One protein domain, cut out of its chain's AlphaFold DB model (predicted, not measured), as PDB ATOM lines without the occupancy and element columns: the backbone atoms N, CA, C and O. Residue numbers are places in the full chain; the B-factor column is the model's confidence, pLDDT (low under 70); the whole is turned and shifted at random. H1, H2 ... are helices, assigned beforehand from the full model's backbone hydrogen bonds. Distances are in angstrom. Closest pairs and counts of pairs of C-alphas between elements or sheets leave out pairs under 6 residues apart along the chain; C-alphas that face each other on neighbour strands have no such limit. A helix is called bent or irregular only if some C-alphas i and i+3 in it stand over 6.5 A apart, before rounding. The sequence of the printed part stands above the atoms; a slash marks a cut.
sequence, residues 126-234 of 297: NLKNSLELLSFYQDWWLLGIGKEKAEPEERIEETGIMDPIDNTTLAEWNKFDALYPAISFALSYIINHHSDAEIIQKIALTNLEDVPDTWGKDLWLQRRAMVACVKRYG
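AT A GLANCE: This is residues 126 to 234 of the 297 residues of an uncharacterized protein of Nitrosomonas sp. Nm141 (UniProt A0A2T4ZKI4). Four helices make the body as two side-by-side pairs laid crosswise: H1 and H4 form one layer, and H3b, the second arm of the bent helix H3, and H5 form the other. H3a, the first arm of H3, extends from this body toward the short helix H2, which lies far off at the other end of the long axis and touches no helix. The printed part has 109 residues, with five named helices in the order H1, H2, H3, H4, H5 and no named strand; the class is all helix. It is compact by its radius of gyration of the C-alphas, 15.0 A, yet elongated in outline, spanning 46 by 27 by 21 A.

HOW THE PARTS SIT: H1, residues 126 to 142, touches H3b, residues 181 to 193, at a steep tilt of 56 degrees, opposite ways; the closest C-alphas, of Ser 130 and Ala 186, are 4.5 A apart. H2, residues 152 to 159, is apart from H1. H3, residues 170 to 193, was assigned as one helix by its hydrogen bonds but is bent, with C-alphas 178 and 181 7.4 A apart; its arms H3a, residues 170 to 178, and H3b stand at 45 degrees. H1 and H3a are close but not clearly touching, with the closest C-alphas, of Trp 141 and Phe 176, 7.8 A apart. H4, residues 198 to 205, touches H1 at a shallow tilt of 30 degrees, the same way, closest at the C-alphas of Gln 138 and Ile 203, 6.6 A. H3b, with residues 187 to 191 alone, and H4 only just touch, with 3 pairs of C-alphas within 8 A; the closest are those of Ile 191 and Ile 200, 7.4 A. H5, residues 217 to 233, touches H4 at a steep tilt of 63 degrees, opposite ways, closest at the C-alphas of Ala 204 and Met 226, 4.7 A. With residues 221 to 228 alone, H5 touches H3b at a shallow tilt of 5 degrees, the same way; the closest C-alphas are those of Ile 191 and Ala 228, 6.5 A. H1 and H5 are only just apart, 8.5 A at the closest. In H1, H2, H3a, H3b, H4 and H5 every O i to N i+4 pair is within hydrogen-bond range.

IN THESE COORDINATES: H1 begins at C-alpha 126 (17.791, 20.955, 13.703) and is 22.2 A long. H2 is 10.6 A long, H3a 12.1 A, H3b 18.1 A and H4 10.8 A. H5 is 24.4 A long and ends at C-alpha 233 (-6.353, 23.135, 12.319).

THE WHOLE: The two C-alphas farthest apart, of Glu 157 and Gly 234, are 47.9 A from each other. The printed part has no cut. The link from H4 to H5, 11 residues, is long; that from H3 to H4, 4 residues, is tight. The mean pLDDT of the printed part is 88.2, and residues 152 to 166 are under 70.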
ATOM      1  N   ASN A 126      18.750  21.949  14.189       97.12
ATOM      2  CA  ASN A 126      17.791  20.955  13.703       97.12
ATOM      3  C   ASN A 126      16.579  21.604  13.023       97.12
ATOM      4  O   ASN A 126      16.087  21.095  12.020       97.12
ATOM      5  N   LEU A 127      16.105  22.750  13.519       97.69
ATOM      6  CA  LEU A 127      15.060  23.514  12.841       97.69
ATOM      7  C   LEU A 127      15.536  23.975  11.464       97.69
ATOM      8  O   LEU A 127      14.872  23.693  10.468       97.69
ATOM      9  N   LYS A 128      16.692  24.643  11.404       97.38
ATOM     10  CA  LYS A 128      17.259  25.153  10.154       97.38
ATOM     11  C   LYS A 128      17.453  24.030   9.132       97.38
ATOM     12  O   LYS A 128      16.908  24.106   8.036       97.38
ATOM     13  N   ASN A 129      18.161  22.973   9.522       97.44
ATOM     14  CA  ASN A 129      18.460  21.830   8.664       97.44
ATOM     15  C   ASN A 129      17.187  21.131   8.173       97.44
ATOM     16  O   ASN A 129      17.087  20.782   6.998       97.44
ATOM     17  N   SER A 130      16.198  20.941   9.054       98.06
ATOM     18  CA  SER A 130      14.926  20.326   8.666       98.06
ATOM     19  C   SER A 130      14.141  21.201   7.691       98.06
ATOM     20  O   SER A 130      13.613  20.681   6.715       98.06
ATOM     21  N   LEU A 131      14.077  22.520   7.908       98.25
ATOM     22  CA  LEU A 131      13.394  23.431   6.984       98.25
ATOM     23  C   LEU A 131      14.084  23.485   5.620       98.25
ATOM     24  O   LEU A 131      13.398  23.403   4.603       98.25
ATOM     25  N   GLU A 132      15.413  23.588   5.589       97.62
ATOM     26  CA  GLU A 132      16.195  23.575   4.346       97.62
ATOM     27  C   GLU A 132      15.964  22.277   3.562       97.62
ATOM     28  O   GLU A 132      15.654  22.324   2.371       97.62
ATOM     29  N   LEU A 133      16.026  21.121   4.233       97.44
ATOM     30  CA  LEU A 133      15.824  19.824   3.589       97.44
ATOM     31  C   LEU A 133      14.387  19.623   3.091       97.44
ATOM     32  O   LEU A 133      14.193  19.110   1.991       97.44
ATOM     33  N   LEU A 134      13.379  20.012   3.874       98.19
ATOM     34  CA  LEU A 134      11.978  19.867   3.472       98.19
ATOM     35  C   LEU A 134      11.589  20.844   2.358       98.19
ATOM     36  O   LEU A 134      10.802  20.476   1.491       98.19
ATOM     37  N   SER A 135      12.161  22.052   2.348       97.69
ATOM     38  CA  SER A 135      11.962  23.014   1.254       97.69
ATOM     39  C   SER A 135      12.597  22.494  -0.034       97.69
ATOM     40  O   SER A 135      11.954  22.491  -1.076       97.69
ATOM     41  N   PHE A 136      13.818  21.950   0.057       96.62
ATOM     42  CA  PHE A 136      14.452  21.259  -1.063       96.62
ATOM     43  C   PHE A 136      13.598  20.089  -1.566       96.62
ATOM     44  O   PHE A 136      13.377  19.976  -2.764       96.62
ATOM     45  N   TYR A 137      13.089  19.239  -0.669       96.75
ATOM     46  CA  TYR A 137      12.202  18.131  -1.032       96.75
ATOM     47  C   TYR A 137      10.938  18.608  -1.758       96.75
ATOM     48  O   TYR A 137      10.561  18.017  -2.768       96.75
ATOM     49  N   GLN A 138      10.305  19.678  -1.272       96.69
ATOM     50  CA  GLN A 138       9.123  20.241  -1.910       96.69
ATOM     51  C   GLN A 138       9.431  20.712  -3.337       96.69
ATOM     52  O   GLN A 138       8.746  20.298  -4.270       96.69
ATOM     53  N   ASP A 139      10.456  21.546  -3.507       95.94
ATOM     54  CA  ASP A 139      10.797  22.110  -4.814       95.94
ATOM     55  C   ASP A 139      11.225  21.013  -5.794       95.94
ATOM     56  O   ASP A 139      10.713  20.932  -6.905       95.94
ATOM     57  N   TRP A 140      12.139  20.138  -5.378       95.00
ATOM     58  CA  TRP A 140      12.730  19.141  -6.264       95.00
ATOM     59  C   TRP A 140      11.815  17.939  -6.523       95.00
ATOM     60  O   TRP A 140      11.641  17.552  -7.675       95.00
ATOM     61  N   TRP A 141      11.258  17.318  -5.480       94.19
ATOM     62  CA  TRP A 141      10.527  16.057  -5.638       94.19
ATOM     63  C   TRP A 141       9.041  16.266  -5.910       94.19
ATOM     64  O   TRP A 141       8.487  15.613  -6.788       94.19
ATOM     65  N   LEU A 142       8.392  17.164  -5.160       93.31
ATOM     66  CA  LEU A 142       6.947  17.374  -5.294       93.31
ATOM     67  C   LEU A 142       6.608  18.251  -6.506       93.31
ATOM     68  O   LEU A 142       5.688  17.917  -7.244       93.31
ATOM     69  N   LEU A 143       7.364  19.335  -6.713       92.88
ATOM     70  CA  LEU A 143       7.164  20.302  -7.802       92.88
ATOM     71  C   LEU A 143       8.071  20.069  -9.026       92.88
ATOM     72  O   LEU A 143       8.064  20.902  -9.929       92.88
ATOM     73  N   GLY A 144       8.915  19.026  -9.007       91.56
ATOM     74  CA  GLY A 144       9.813  18.653 -10.111       91.56
ATOM     75  C   GLY A 144      10.846  19.711 -10.524       91.56
ATOM     76  O   GLY A 144      11.464  19.602 -11.588       91.56
ATOM     77  N   ILE A 145      11.080  20.741  -9.706       92.56
ATOM     78  CA  ILE A 145      11.975  21.852 -10.039       92.56
ATOM     79  C   ILE A 145      13.417  21.346 -10.088       92.56
ATOM     80  O   ILE A 145      14.016  20.979  -9.077       92.56
ATOM     81  N   GLY A 146      13.997  21.361 -11.289       88.94
ATOM     82  CA  GLY A 146      15.371  20.908 -11.522       88.94
ATOM     83  C   GLY A 146      15.557  19.392 -11.423       88.94
ATOM     84  O   GLY A 146      16.698  18.945 -11.329       88.94
ATOM     85  N   LYS A 147      14.465  18.618 -11.426       90.44
ATOM     86  CA  LYS A 147      14.486  17.155 -11.502       90.44
ATOM     87  C   LYS A 147      14.771  16.718 -12.940       90.44
ATOM     88  O   LYS A 147      14.140  17.208 -13.878       90.44
ATOM     89  N   GLU A 148      15.725  15.810 -13.118       88.25
ATOM     90  CA  GLU A 148      16.009  15.226 -14.429       88.25
ATOM     91  C   GLU A 148      14.827  14.359 -14.897       88.25
ATOM     92  O   GLU A 148      14.296  13.545 -14.135       88.25
ATOM     93  N   LYS A 149      14.420  14.524 -16.162       85.00
ATOM     94  CA  LYS A 149      13.357  13.731 -16.796       85.00
ATOM     95  C   LYS A 149      13.945  12.913 -17.940       85.00
ATOM     96  O   LYS A 149      14.739  13.437 -18.716       85.00
ATOM     97  N   ALA A 150      13.566  11.643 -18.026       75.81
ATOM     98  CA  ALA A 150      13.999  10.747 -19.091       75.81
ATOM     99  C   ALA A 150      13.086  10.889 -20.308       75.81
ATOM    100  O   ALA A 150      11.854  10.893 -20.176       75.81
ATOM    101  N   GLU A 151      13.687  10.928 -21.496       74.25
ATOM    102  CA  GLU A 151      12.926  10.865 -22.739       74.25
ATOM    103  C   GLU A 151      12.255   9.481 -22.879       74.25
ATOM    104  O   GLU A 151      12.775   8.470 -22.390       74.25
ATOM    105  N   PRO A 152      11.092   9.380 -23.551       67.31
ATOM    106  CA  PRO A 152      10.370   8.111 -23.691       67.31
ATOM    107  C   PRO A 152      11.213   6.973 -24.292       67.31
ATOM    108  O   PRO A 152      11.007   5.809 -23.954       67.31
ATOM    109  N   GLU A 153      12.152   7.308 -25.175       68.31
ATOM    110  CA  GLU A 153      13.027   6.364 -25.879       68.31
ATOM    111  C   GLU A 153      14.128   5.808 -24.960       68.31
ATOM    112  O   GLU A 153      14.334   4.594 -24.924       68.31
ATOM    113  N   GLU A 154      14.753   6.662 -24.143       65.81
ATOM    114  CA  GLU A 154      15.772   6.268 -23.156       65.81
ATOM    115  C   GLU A 154      15.189   5.300 -22.112       65.81
ATOM    116  O   GLU A 154      15.825   4.314 -21.736       65.81
ATOM    117  N   ARG A 155      13.925   5.491 -21.707       62.97
ATOM    118  CA  ARG A 155      13.261   4.586 -20.750       62.97
ATOM    119  C   ARG A 155      12.965   3.202 -21.303       62.97
ATOM    120  O   ARG A 155      13.000   2.233 -20.540       62.97
ATOM    121  N   ILE A 156      12.664   3.087 -22.596       65.25
ATOM    122  CA  ILE A 156      12.486   1.776 -23.235       65.25
ATOM    123  C   ILE A 156      13.811   1.011 -23.205       65.25
ATOM    124  O   ILE A 156      13.802  -0.191 -22.942       65.25
ATOM    125  N   GLU A 157      14.937   1.698 -23.415       65.75
ATOM    126  CA  GLU A 157      16.263   1.087 -23.313       65.75
ATOM    127  C   GLU A 157      16.610   0.674 -21.875       65.75
ATOM    128  O   GLU A 157      17.123  -0.427 -21.670       65.75
ATOM    129  N   GLU A 158      16.288   1.503 -20.875       64.12
ATOM    130  CA  GLU A 158      16.603   1.215 -19.468       64.12
ATOM    131  C   GLU A 158      15.701   0.143 -18.837       64.12
ATOM    132  O   GLU A 158      16.177  -0.726 -18.103       64.12
ATOM    133  N   THR A 159      14.390   0.202 -19.089       61.22
ATOM    134  CA  THR A 159      13.389  -0.579 -18.336       61.22
ATOM    135  C   THR A 159      12.682  -1.646 -19.170       61.22
ATOM    136  O   THR A 159      12.035  -2.535 -18.615       61.22
ATOM    137  N   GLY A 160      12.777  -1.577 -20.503       58.97
ATOM    138  CA  GLY A 160      12.047  -2.456 -21.420       58.97
ATOM    139  C   GLY A 160      10.528  -2.235 -21.443       58.97
ATOM    140  O   GLY A 160       9.816  -3.013 -22.082       58.97
ATOM    141  N   ILE A 161      10.014  -1.206 -20.754       59.06
ATOM    142  CA  ILE A 161       8.585  -0.890 -20.637       59.06
ATOM    143  C   ILE A 161       8.366   0.574 -21.033       59.06
ATOM    144  O   ILE A 161       9.021   1.477 -20.523       59.06
ATOM    145  N   MET A 162       7.401   0.823 -21.921       51.50
ATOM    146  CA  MET A 162       6.925   2.178 -22.197       51.50
ATOM    147  C   MET A 162       5.836   2.534 -21.178       51.50
ATOM    148  O   MET A 162       4.682   2.148 -21.356       51.50
ATOM    149  N   ASP A 163       6.199   3.244 -20.107       56.62
ATOM    150  CA  ASP A 163       5.224   3.875 -19.209       56.62
ATOM    151  C   ASP A 163       5.111   5.370 -19.555       56.62
ATOM    152  O   ASP A 163       5.987   6.152 -19.187       56.62
ATOM    153  N   PRO A 164       4.075   5.817 -20.278       52.09
ATOM    154  CA  PRO A 164       3.949   7.216 -20.687       52.09
ATOM    155  C   PRO A 164       3.725   8.196 -19.521       52.09
ATOM    156  O   PRO A 164       3.686   9.398 -19.772       52.09
ATOM    157  N   ILE A 165       3.579   7.715 -18.279       57.72
ATOM    158  CA  ILE A 165       3.212   8.529 -17.114       57.72
ATOM    159  C   ILE A 165       4.434   8.863 -16.237       57.72
ATOM    160  O   ILE A 165       4.466   9.946 -15.667       57.72
ATOM    161  N   ASP A 166       5.453   7.992 -16.143       67.62
ATOM    162  CA  ASP A 166       6.530   8.174 -15.143       67.62
ATOM    163  C   ASP A 166       7.581   9.261 -15.461       67.62
ATOM    164  O   ASP A 166       7.704  10.170 -14.683       67.62
ATOM    165  N   ASN A 167       8.354   9.282 -16.537       75.25
ATOM    166  CA  ASN A 167       9.426  10.277 -16.813       75.25
ATOM    167  C   ASN A 167      10.559  10.462 -15.767       75.25
ATOM    168  O   ASN A 167      11.551  11.100 -16.117       75.25
ATOM    169  N   THR A 168      10.504   9.927 -14.544       83.56
ATOM    170  CA  THR A 168      11.589  10.089 -13.560       83.56
ATOM    171  C   THR A 168      12.773   9.188 -13.914       83.56
ATOM    172  O   THR A 168      12.598   7.991 -14.145       83.56
ATOM    173  N   THR A 169      13.996   9.734 -13.954       85.75
ATOM    174  CA  THR A 169      15.198   8.930 -14.249       85.75
ATOM    175  C   THR A 169      15.574   8.010 -13.082       85.75
ATOM    176  O   THR A 169      15.288   8.297 -11.915       85.75
ATOM    177  N   LEU A 170      16.303   6.923 -13.363       83.62
ATOM    178  CA  LEU A 170      16.848   6.049 -12.314       83.62
ATOM    179  C   LEU A 170      17.776   6.805 -11.343       83.62
ATOM    180  O   LEU A 170      17.842   6.480 -10.156       83.62
ATOM    181  N   ALA A 171      18.499   7.821 -11.824       88.31
ATOM    182  CA  ALA A 171      19.363   8.650 -10.987       88.31
ATOM    183  C   ALA A 171      18.559   9.461  -9.955       88.31
ATOM    184  O   ALA A 171      18.943   9.509  -8.783       88.31
ATOM    185  N   GLU A 172      17.424  10.036 -10.361       90.75
ATOM    186  CA  GLU A 172      16.534  10.779  -9.463       90.75
ATOM    187  C   GLU A 172      15.844   9.859  -8.448       90.75
ATOM    188  O   GLU A 172      15.780  10.202  -7.265       90.75
ATOM    189  N   TRP A 173      15.432   8.653  -8.855       88.06
ATOM    190  CA  TRP A 173      14.925   7.631  -7.928       88.06
ATOM    191  C   TRP A 173      15.960   7.247  -6.868       88.06
ATOM    192  O   TRP A 173      15.686   7.309  -5.668       88.06
ATOM    193  N   ASN A 174      17.188   6.939  -7.293       87.81
ATOM    194  CA  ASN A 174      18.281   6.610  -6.376       87.81
ATOM    195  C   ASN A 174      18.595   7.764  -5.413       87.81
ATOM    196  O   ASN A 174      18.904   7.539  -4.240       87.81
ATOM    197  N   LYS A 175      18.513   9.010  -5.894       91.06
ATOM    198  CA  LYS A 175      18.680  10.208  -5.068       91.06
ATOM    199  C   LYS A 175      17.548  10.342  -4.049       91.06
ATOM    200  O   LYS A 175      17.836  10.625  -2.888       91.06
ATOM    201  N   PHE A 176      16.294  10.104  -4.436       91.81
ATOM    202  CA  PHE A 176      15.155  10.133  -3.513       91.81
ATOM    203  C   PHE A 176      15.294   9.077  -2.426       91.81
ATOM    204  O   PHE A 176      15.260   9.423  -1.245       91.81
ATOM    205  N   ASP A 177      15.586   7.835  -2.795       89.06
ATOM    206  CA  ASP A 177      15.816   6.752  -1.838       89.06
ATOM    207  C   ASP A 177      16.969   7.055  -0.876       89.06
ATOM    208  O   ASP A 177      16.868   6.831   0.335       89.06
ATOM    209  N   ALA A 178      18.056   7.635  -1.389       88.94
ATOM    210  CA  ALA A 178      19.188   8.049  -0.572       88.94
ATOM    211  C   ALA A 178      18.864   9.227   0.360       88.94
ATOM    212  O   ALA A 178      19.499   9.356   1.406       88.94
ATOM    213  N   LEU A 179      17.900  10.089   0.036       92.44
ATOM    214  CA  LEU A 179      17.499  11.224   0.879       92.44
ATOM    215  C   LEU A 179      16.359  10.888   1.838       92.44
ATOM    216  O   LEU A 179      16.253  11.502   2.905       92.44
ATOM    217  N   TYR A 180      15.553   9.890   1.497       93.25
ATOM    218  CA  TYR A 180      14.275   9.610   2.125       93.25
ATOM    219  C   TYR A 180      14.324   9.516   3.665       93.25
ATOM    220  O   TYR A 180      13.564  10.238   4.312       93.25
ATOM    221  N   PRO A 181      15.241   8.755   4.303       93.56
ATOM    222  CA  PRO A 181      15.341   8.740   5.765       93.56
ATOM    223  C   PRO A 181      15.598  10.106   6.417       93.56
ATOM    224  O   PRO A 181      15.057  10.376   7.487       93.56
ATOM    225  N   ALA A 182      16.386  10.987   5.785       95.56
ATOM    226  CA  ALA A 182      16.623  12.333   6.315       95.56
ATOM    227  C   ALA A 182      15.397  13.236   6.132       95.56
ATOM    228  O   ALA A 182      15.063  13.988   7.044       95.56
ATOM    229  N   ILE A 183      14.701  13.130   4.994       97.19
ATOM    230  CA  ILE A 183      13.443  13.855   4.743       97.19
ATOM    231  C   ILE A 183      12.385  13.418   5.761       97.19
ATOM    232  O   ILE A 183      11.740  14.251   6.397       97.19
ATOM    233  N   SER A 184      12.251  12.106   5.964       96.88
ATOM    234  CA  SER A 184      11.321  11.523   6.925       96.88
ATOM    235  C   SER A 184      11.610  11.989   8.352       96.88
ATOM    236  O   SER A 184      10.681  12.435   9.026       96.88
ATOM    237  N   PHE A 185      12.884  11.973   8.770       97.38
ATOM    238  CA  PHE A 185      13.334  12.513  10.057       97.38
ATOM    239  C   PHE A 185      13.021  14.008  10.200       97.38
ATOM    240  O   PHE A 185      12.467  14.425  11.217       97.38
ATOM    241  N   ALA A 186      13.346  14.819   9.187       98.06
ATOM    242  CA  ALA A 186      13.099  16.258   9.200       98.06
ATOM    243  C   ALA A 186      11.605  16.568   9.355       98.06
ATOM    244  O   ALA A 186      11.228  17.435  10.146       98.06
ATOM    245  N   LEU A 187      10.744  15.817   8.661       98.56
ATOM    246  CA  LEU A 187       9.297  15.933   8.811       98.56
ATOM    247  C   LEU A 187       8.846  15.540  10.225       98.56
ATOM    248  O   LEU A 187       8.070  16.280  10.829       98.56
ATOM    249  N   SER A 188       9.363  14.437  10.791       97.94
ATOM    250  CA  SER A 188       9.076  14.046  12.184       97.94
ATOM    251  C   SER A 188       9.454  15.159  13.161       97.94
ATOM    252  O   SER A 188       8.655  15.519  14.026       97.94
ATOM    253  N   TYR A 189      10.653  15.727  13.006       98.12
ATOM    254  CA  TYR A 189      11.160  16.794  13.862       98.12
ATOM    255  C   TYR A 189      10.252  18.029  13.802       98.12
ATOM    256  O   TYR A 189       9.821  18.539  14.838       98.12
ATOM    257  N   ILE A 190       9.915  18.492  12.594       98.12
ATOM    258  CA  ILE A 190       9.080  19.682  12.402       98.12
ATOM    259  C   ILE A 190       7.660  19.455  12.929       98.12
ATOM    260  O   ILE A 190       7.150  20.315  13.640       98.12
ATOM    261  N   ILE A 191       7.049  18.291  12.696       97.56
ATOM    262  CA  ILE A 191       5.719  17.970  13.242       97.56
ATOM    263  C   ILE A 191       5.710  18.029  14.778       97.56
ATOM    264  O   ILE A 191       4.770  18.569  15.360       97.56
ATOM    265  N   ASN A 192       6.746  17.501  15.440       96.88
ATOM    266  CA  ASN A 192       6.775  17.387  16.903       96.88
ATOM    267  C   ASN A 192       7.242  18.663  17.622       96.88
ATOM    268  O   ASN A 192       6.870  18.884  18.774       96.88
ATOM    269  N   HIS A 193       8.039  19.512  16.970       95.38
ATOM    270  CA  HIS A 193       8.620  20.700  17.607       95.38
ATOM    271  C   HIS A 193       8.119  22.034  17.039       95.38
ATOM    272  O   HIS A 193       8.165  23.044  17.740       95.38
ATOM    273  N   HIS A 194       7.625  22.046  15.800       94.81
ATOM    274  CA  HIS A 194       7.249  23.244  15.041       94.81
ATOM    275  C   HIS A 194       5.989  22.983  14.195       94.81
ATOM    276  O   HIS A 194       5.965  23.218  12.989       94.81
ATOM    277  N   SER A 195       4.937  22.456  14.833       91.19
ATOM    278  CA  SER A 195       3.697  21.991  14.178       91.19
ATOM    279  C   SER A 195       2.929  23.057  13.374       91.19
ATOM    280  O   SER A 195       2.000  22.732  12.639       91.19
ATOM    281  N   ASP A 196       3.271  24.331  13.542       91.69
ATOM    282  CA  ASP A 196       2.713  25.479  12.827       91.69
ATOM    283  C   ASP A 196       3.535  25.890  11.595       91.69
ATOM    284  O   ASP A 196       3.124  26.790  10.862       91.69
ATOM    285  N   ALA A 197       4.665  25.228  11.333       94.94
ATOM    286  CA  ALA A 197       5.512  25.529  10.191       94.94
ATOM    287  C   ALA A 197       4.754  25.350   8.865       94.94
ATOM    288  O   ALA A 197       4.185  24.294   8.577       94.94
ATOM    289  N   GLU A 198       4.804  26.381   8.020       97.25
ATOM    290  CA  GLU A 198       4.127  26.432   6.716       97.25
ATOM    291  C   GLU A 198       4.518  25.259   5.803       97.25
ATOM    292  O   GLU A 198       3.697  24.761   5.036       97.25
ATOM    293  N   ILE A 199       5.753  24.764   5.926       98.06
ATOM    294  CA  ILE A 199       6.253  23.645   5.123       98.06
ATOM    295  C   ILE A 199       5.427  22.361   5.302       98.06
ATOM    296  O   ILE A 199       5.289  21.595   4.353       98.06
ATOM    297  N   ILE A 200       4.817  22.139   6.476       98.25
ATOM    298  CA  ILE A 200       3.935  20.983   6.701       98.25
ATOM    299  C   ILE A 200       2.704  21.093   5.793       98.25
ATOM    300  O   ILE A 200       2.337  20.126   5.132       98.25
ATOM    301  N   GLN A 201       2.098  22.282   5.716       98.06
ATOM    302  CA  GLN A 201       0.936  22.531   4.856       98.06
ATOM    303  C   GLN A 201       1.311  22.393   3.383       98.06
ATOM    304  O   GLN A 201       0.583  21.760   2.626       98.06
ATOM    305  N   LYS A 202       2.479  22.915   2.990       97.81
ATOM    306  CA  LYS A 202       2.995  22.775   1.623       97.81
ATOM    307  C   LYS A 202       3.138  21.312   1.219       97.81
ATOM    308  O   LYS A 202       2.643  20.935   0.164       97.81
ATOM    309  N   ILE A 203       3.737  20.478   2.068       97.81
ATOM    310  CA  ILE A 203       3.848  19.036   1.801       97.81
ATOM    311  C   ILE A 203       2.461  18.384   1.749       97.81
ATOM    312  O   ILE A 203       2.212  17.580   0.862       97.81
ATOM    313  N   ALA A 204       1.550  18.735   2.659       97.12
ATOM    314  CA  ALA A 204       0.208  18.150   2.711       97.12
ATOM    315  C   ALA A 204      -0.661  18.479   1.481       97.12
ATOM    316  O   ALA A 204      -1.478  17.650   1.087       97.12
ATOM    317  N   LEU A 205      -0.504  19.676   0.904       95.69
ATOM    318  CA  LEU A 205      -1.352  20.200  -0.175       95.69
ATOM    319  C   LEU A 205      -0.727  20.095  -1.573       95.69
ATOM    320  O   LEU A 205      -1.422  20.292  -2.564       95.69
ATOM    321  N   THR A 206       0.568  19.791  -1.674       94.31
ATOM    322  CA  THR A 206       1.226  19.606  -2.972       94.31
ATOM    323  C   THR A 206       1.092  18.148  -3.393       94.31
ATOM    324  O   THR A 206       1.673  17.263  -2.761       94.31
ATOM    325  N   ASN A 207       0.323  17.887  -4.449       89.25
ATOM    326  CA  ASN A 207       0.343  16.583  -5.108       89.25
ATOM    327  C   ASN A 207       1.605  16.453  -5.970       89.25
ATOM    328  O   ASN A 207       2.153  17.456  -6.421       89.25
ATOM    329  N   LEU A 208       2.083  15.222  -6.158       86.81
ATOM    330  CA  LEU A 208       3.286  14.972  -6.944       86.81
ATOM    331  C   LEU A 208       3.067  15.334  -8.412       86.81
ATOM    332  O   LEU A 208       2.055  14.944  -8.993       86.81
ATOM    333  N   GLU A 209       4.030  16.039  -9.008       81.88
ATOM    334  CA  GLU A 209       4.014  16.329 -10.445       81.88
ATOM    335  C   GLU A 209       4.095  15.045 -11.289       81.88
ATOM    336  O   GLU A 209       3.337  14.888 -12.245       81.88
ATOM    337  N   ASP A 210       4.991  14.125 -10.919       80.00
ATOM    338  CA  ASP A 210       5.205  12.850 -11.613       80.00
ATOM    339  C   ASP A 210       4.578  11.667 -10.834       80.00
ATOM    340  O   ASP A 210       3.965  11.831  -9.774       80.00
ATOM    341  N   VAL A 211       4.722  10.443 -11.358       77.31
ATOM    342  CA  VAL A 211       4.208   9.224 -10.707       77.31
ATOM    343  C   VAL A 211       4.840   9.047  -9.319       77.31
ATOM    344  O   VAL A 211       6.062   9.151  -9.195       77.31
ATOM    345  N   PRO A 212       4.044   8.742  -8.274       77.19
ATOM    346  CA  PRO A 212       4.594   8.511  -6.947       77.19
ATOM    347  C   PRO A 212       5.474   7.269  -6.893       77.19
ATOM    348  O   PRO A 212       5.294   6.328  -7.675       77.19
ATOM    349  N   ASP A 213       6.352   7.242  -5.892       78.94
ATOM    350  CA  ASP A 213       7.181   6.089  -5.557       78.94
ATOM    351  C   ASP A 213       6.373   4.786  -5.572       78.94
ATOM    352  O   ASP A 213       5.231   4.724  -5.106       78.94
ATOM    353  N   THR A 214       6.994   3.712  -6.066       74.88
ATOM    354  CA  THR A 214       6.344   2.397  -6.196       74.88
ATOM    355  C   THR A 214       5.785   1.898  -4.856       74.88
ATOM    356  O   THR A 214       4.775   1.192  -4.833       74.88
ATOM    357  N   TRP A 215       6.393   2.310  -3.737       79.75
ATOM    358  CA  TRP A 215       5.989   1.958  -2.370       79.75
ATOM    359  C   TRP A 215       5.324   3.107  -1.611       79.75
ATOM    360  O   TRP A 215       5.129   3.024  -0.394       79.75
ATOM    361  N   GLY A 216       4.991   4.189  -2.318       85.88
ATOM    362  CA  GLY A 216       4.297   5.352  -1.782       85.88
ATOM    363  C   GLY A 216       5.029   6.005  -0.613       85.88
ATOM    364  O   GLY A 216       4.380   6.469   0.325       85.88
ATOM    365  N   LYS A 217       6.370   6.004  -0.602       90.56
ATOM    366  CA  LYS A 217       7.171   6.687   0.432       90.56
ATOM    367  C   LYS A 217       6.849   8.179   0.511       90.56
ATOM    368  O   LYS A 217       6.722   8.726   1.605       90.56
ATOM    369  N   ASP A 218       6.710   8.819  -0.642       92.38
ATOM    370  CA  ASP A 218       6.286  10.210  -0.800       92.38
ATOM    371  C   ASP A 218       4.828  10.428  -0.378       92.38
ATOM    372  O   ASP A 218       4.545  11.343   0.397       92.38
ATOM    373  N   LEU A 219       3.921   9.538  -0.780       93.31
ATOM    374  CA  LEU A 219       2.530   9.551  -0.337       93.31
ATOM    375  C   LEU A 219       2.444   9.403   1.185       93.31
ATOM    376  O   LEU A 219       1.643  10.085   1.817       93.31
ATOM    377  N   TRP A 220       3.308   8.596   1.806       94.69
ATOM    378  CA  TRP A 220       3.359   8.473   3.261       94.69
ATOM    379  C   TRP A 220       3.845   9.760   3.942       94.69
ATOM    380  O   TRP A 220       3.280  10.153   4.965       94.69
ATOM    381  N   LEU A 221       4.823  10.475   3.370       96.88
ATOM    382  CA  LEU A 221       5.206  11.809   3.858       96.88
ATOM    383  C   LEU A 221       4.030  12.793   3.758       96.88
ATOM    384  O   LEU A 221       3.744  13.498   4.731       96.88
ATOM    385  N   GLN A 222       3.297  12.785   2.640       96.56
ATOM    386  CA  GLN A 222       2.098  13.607   2.448       96.56
ATOM    387  C   GLN A 222       1.003  13.267   3.476       96.56
ATOM    388  O   GLN A 222       0.444  14.165   4.107       96.56
ATOM    389  N   ARG A 223       0.743  11.975   3.723       96.50
ATOM    390  CA  ARG A 223      -0.203  11.493   4.746       96.50
ATOM    391  C   ARG A 223       0.153  11.985   6.144       96.50
ATOM    392  O   ARG A 223      -0.706  12.512   6.853       96.50
ATOM    393  N   ARG A 224       1.426  11.868   6.531       97.19
ATOM    394  CA  ARG A 224       1.927  12.350   7.829       97.19
ATOM    395  C   ARG A 224       1.755  13.862   7.974       97.19
ATOM    396  O   ARG A 224       1.279  14.322   9.013       97.19
ATOM    397  N   ALA A 225       2.089  14.622   6.931       98.06
ATOM    398  CA  ALA A 225       1.917  16.071   6.910       98.06
ATOM    399  C   ALA A 225       0.436  16.479   7.000       98.06
ATOM    400  O   ALA A 225       0.088  17.377   7.771       98.06
ATOM    401  N   MET A 226      -0.455  15.782   6.287       97.75
ATOM    402  CA  MET A 226      -1.892  16.043   6.343       97.75
ATOM    403  C   MET A 226      -2.475  15.754   7.727       97.75
ATOM    404  O   MET A 226      -3.187  16.593   8.277       97.75
ATOM    405  N   VAL A 227      -2.141  14.611   8.338       97.06
ATOM    406  CA  VAL A 227      -2.588  14.296   9.706       97.06
ATOM    407  C   VAL A 227      -2.107  15.361  10.693       97.06
ATOM    408  O   VAL A 227      -2.872  15.763  11.568       97.06
ATOM    409  N   ALA A 228      -0.876  15.861  10.549       97.12
ATOM    410  CA  ALA A 228      -0.380  16.958  11.376       97.12
ATOM    411  C   ALA A 228      -1.185  18.256  11.170       97.12
ATOM    412  O   ALA A 228      -1.572  18.892  12.153       97.12
ATOM    413  N   CYS A 229      -1.509  18.613   9.921       97.56
ATOM    414  CA  CYS A 229      -2.354  19.772   9.618       97.56
ATOM    415  C   CYS A 229      -3.750  19.632  10.235       97.56
ATOM    416  O   CYS A 229      -4.228  20.555  10.889       97.56
ATOM    417  N   VAL A 230      -4.386  18.468  10.101       96.50
ATOM    418  CA  VAL A 230      -5.736  18.228  10.631       96.50
ATOM    419  C   VAL A 230      -5.742  18.208  12.157       96.50
ATOM    420  O   VAL A 230      -6.612  18.823  12.766       96.50
ATOM    421  N   LYS A 231      -4.737  17.604  12.803       94.81
ATOM    422  CA  LYS A 231      -4.587  17.672  14.268       94.81
ATOM    423  C   LYS A 231      -4.435  19.108  14.776       94.81
ATOM    424  O   LYS A 231      -4.843  19.404  15.897       94.81
ATOM    425  N   ARG A 232      -3.840  19.998  13.975       94.31
ATOM    426  CA  ARG A 232      -3.593  21.397  14.342       94.31
ATOM    427  C   ARG A 232      -4.778  22.320  14.050       94.31
ATOM    428  O   ARG A 232      -5.095  23.168  14.881       94.31
ATOM    429  N   TYR A 233      -5.383  22.186  12.875       94.50
ATOM    430  CA  TYR A 233      -6.353  23.135  12.319       94.50
ATOM    431  C   TYR A 233      -7.779  22.568  12.215       94.50
ATOM    432  O   TYR A 233      -8.717  23.311  11.926       94.50
ATOM    433  N   GLY A 234      -7.955  21.269  12.464       93.38
ATOM    434  CA  GLY A 234      -9.223  20.557  12.327       93.38
ATOM    435  C   GLY A 234      -9.642  20.337  10.872       93.38
ATOM    436  O   GLY A 234      -8.934  20.677   9.921       93.38
TER     437      GLY A 234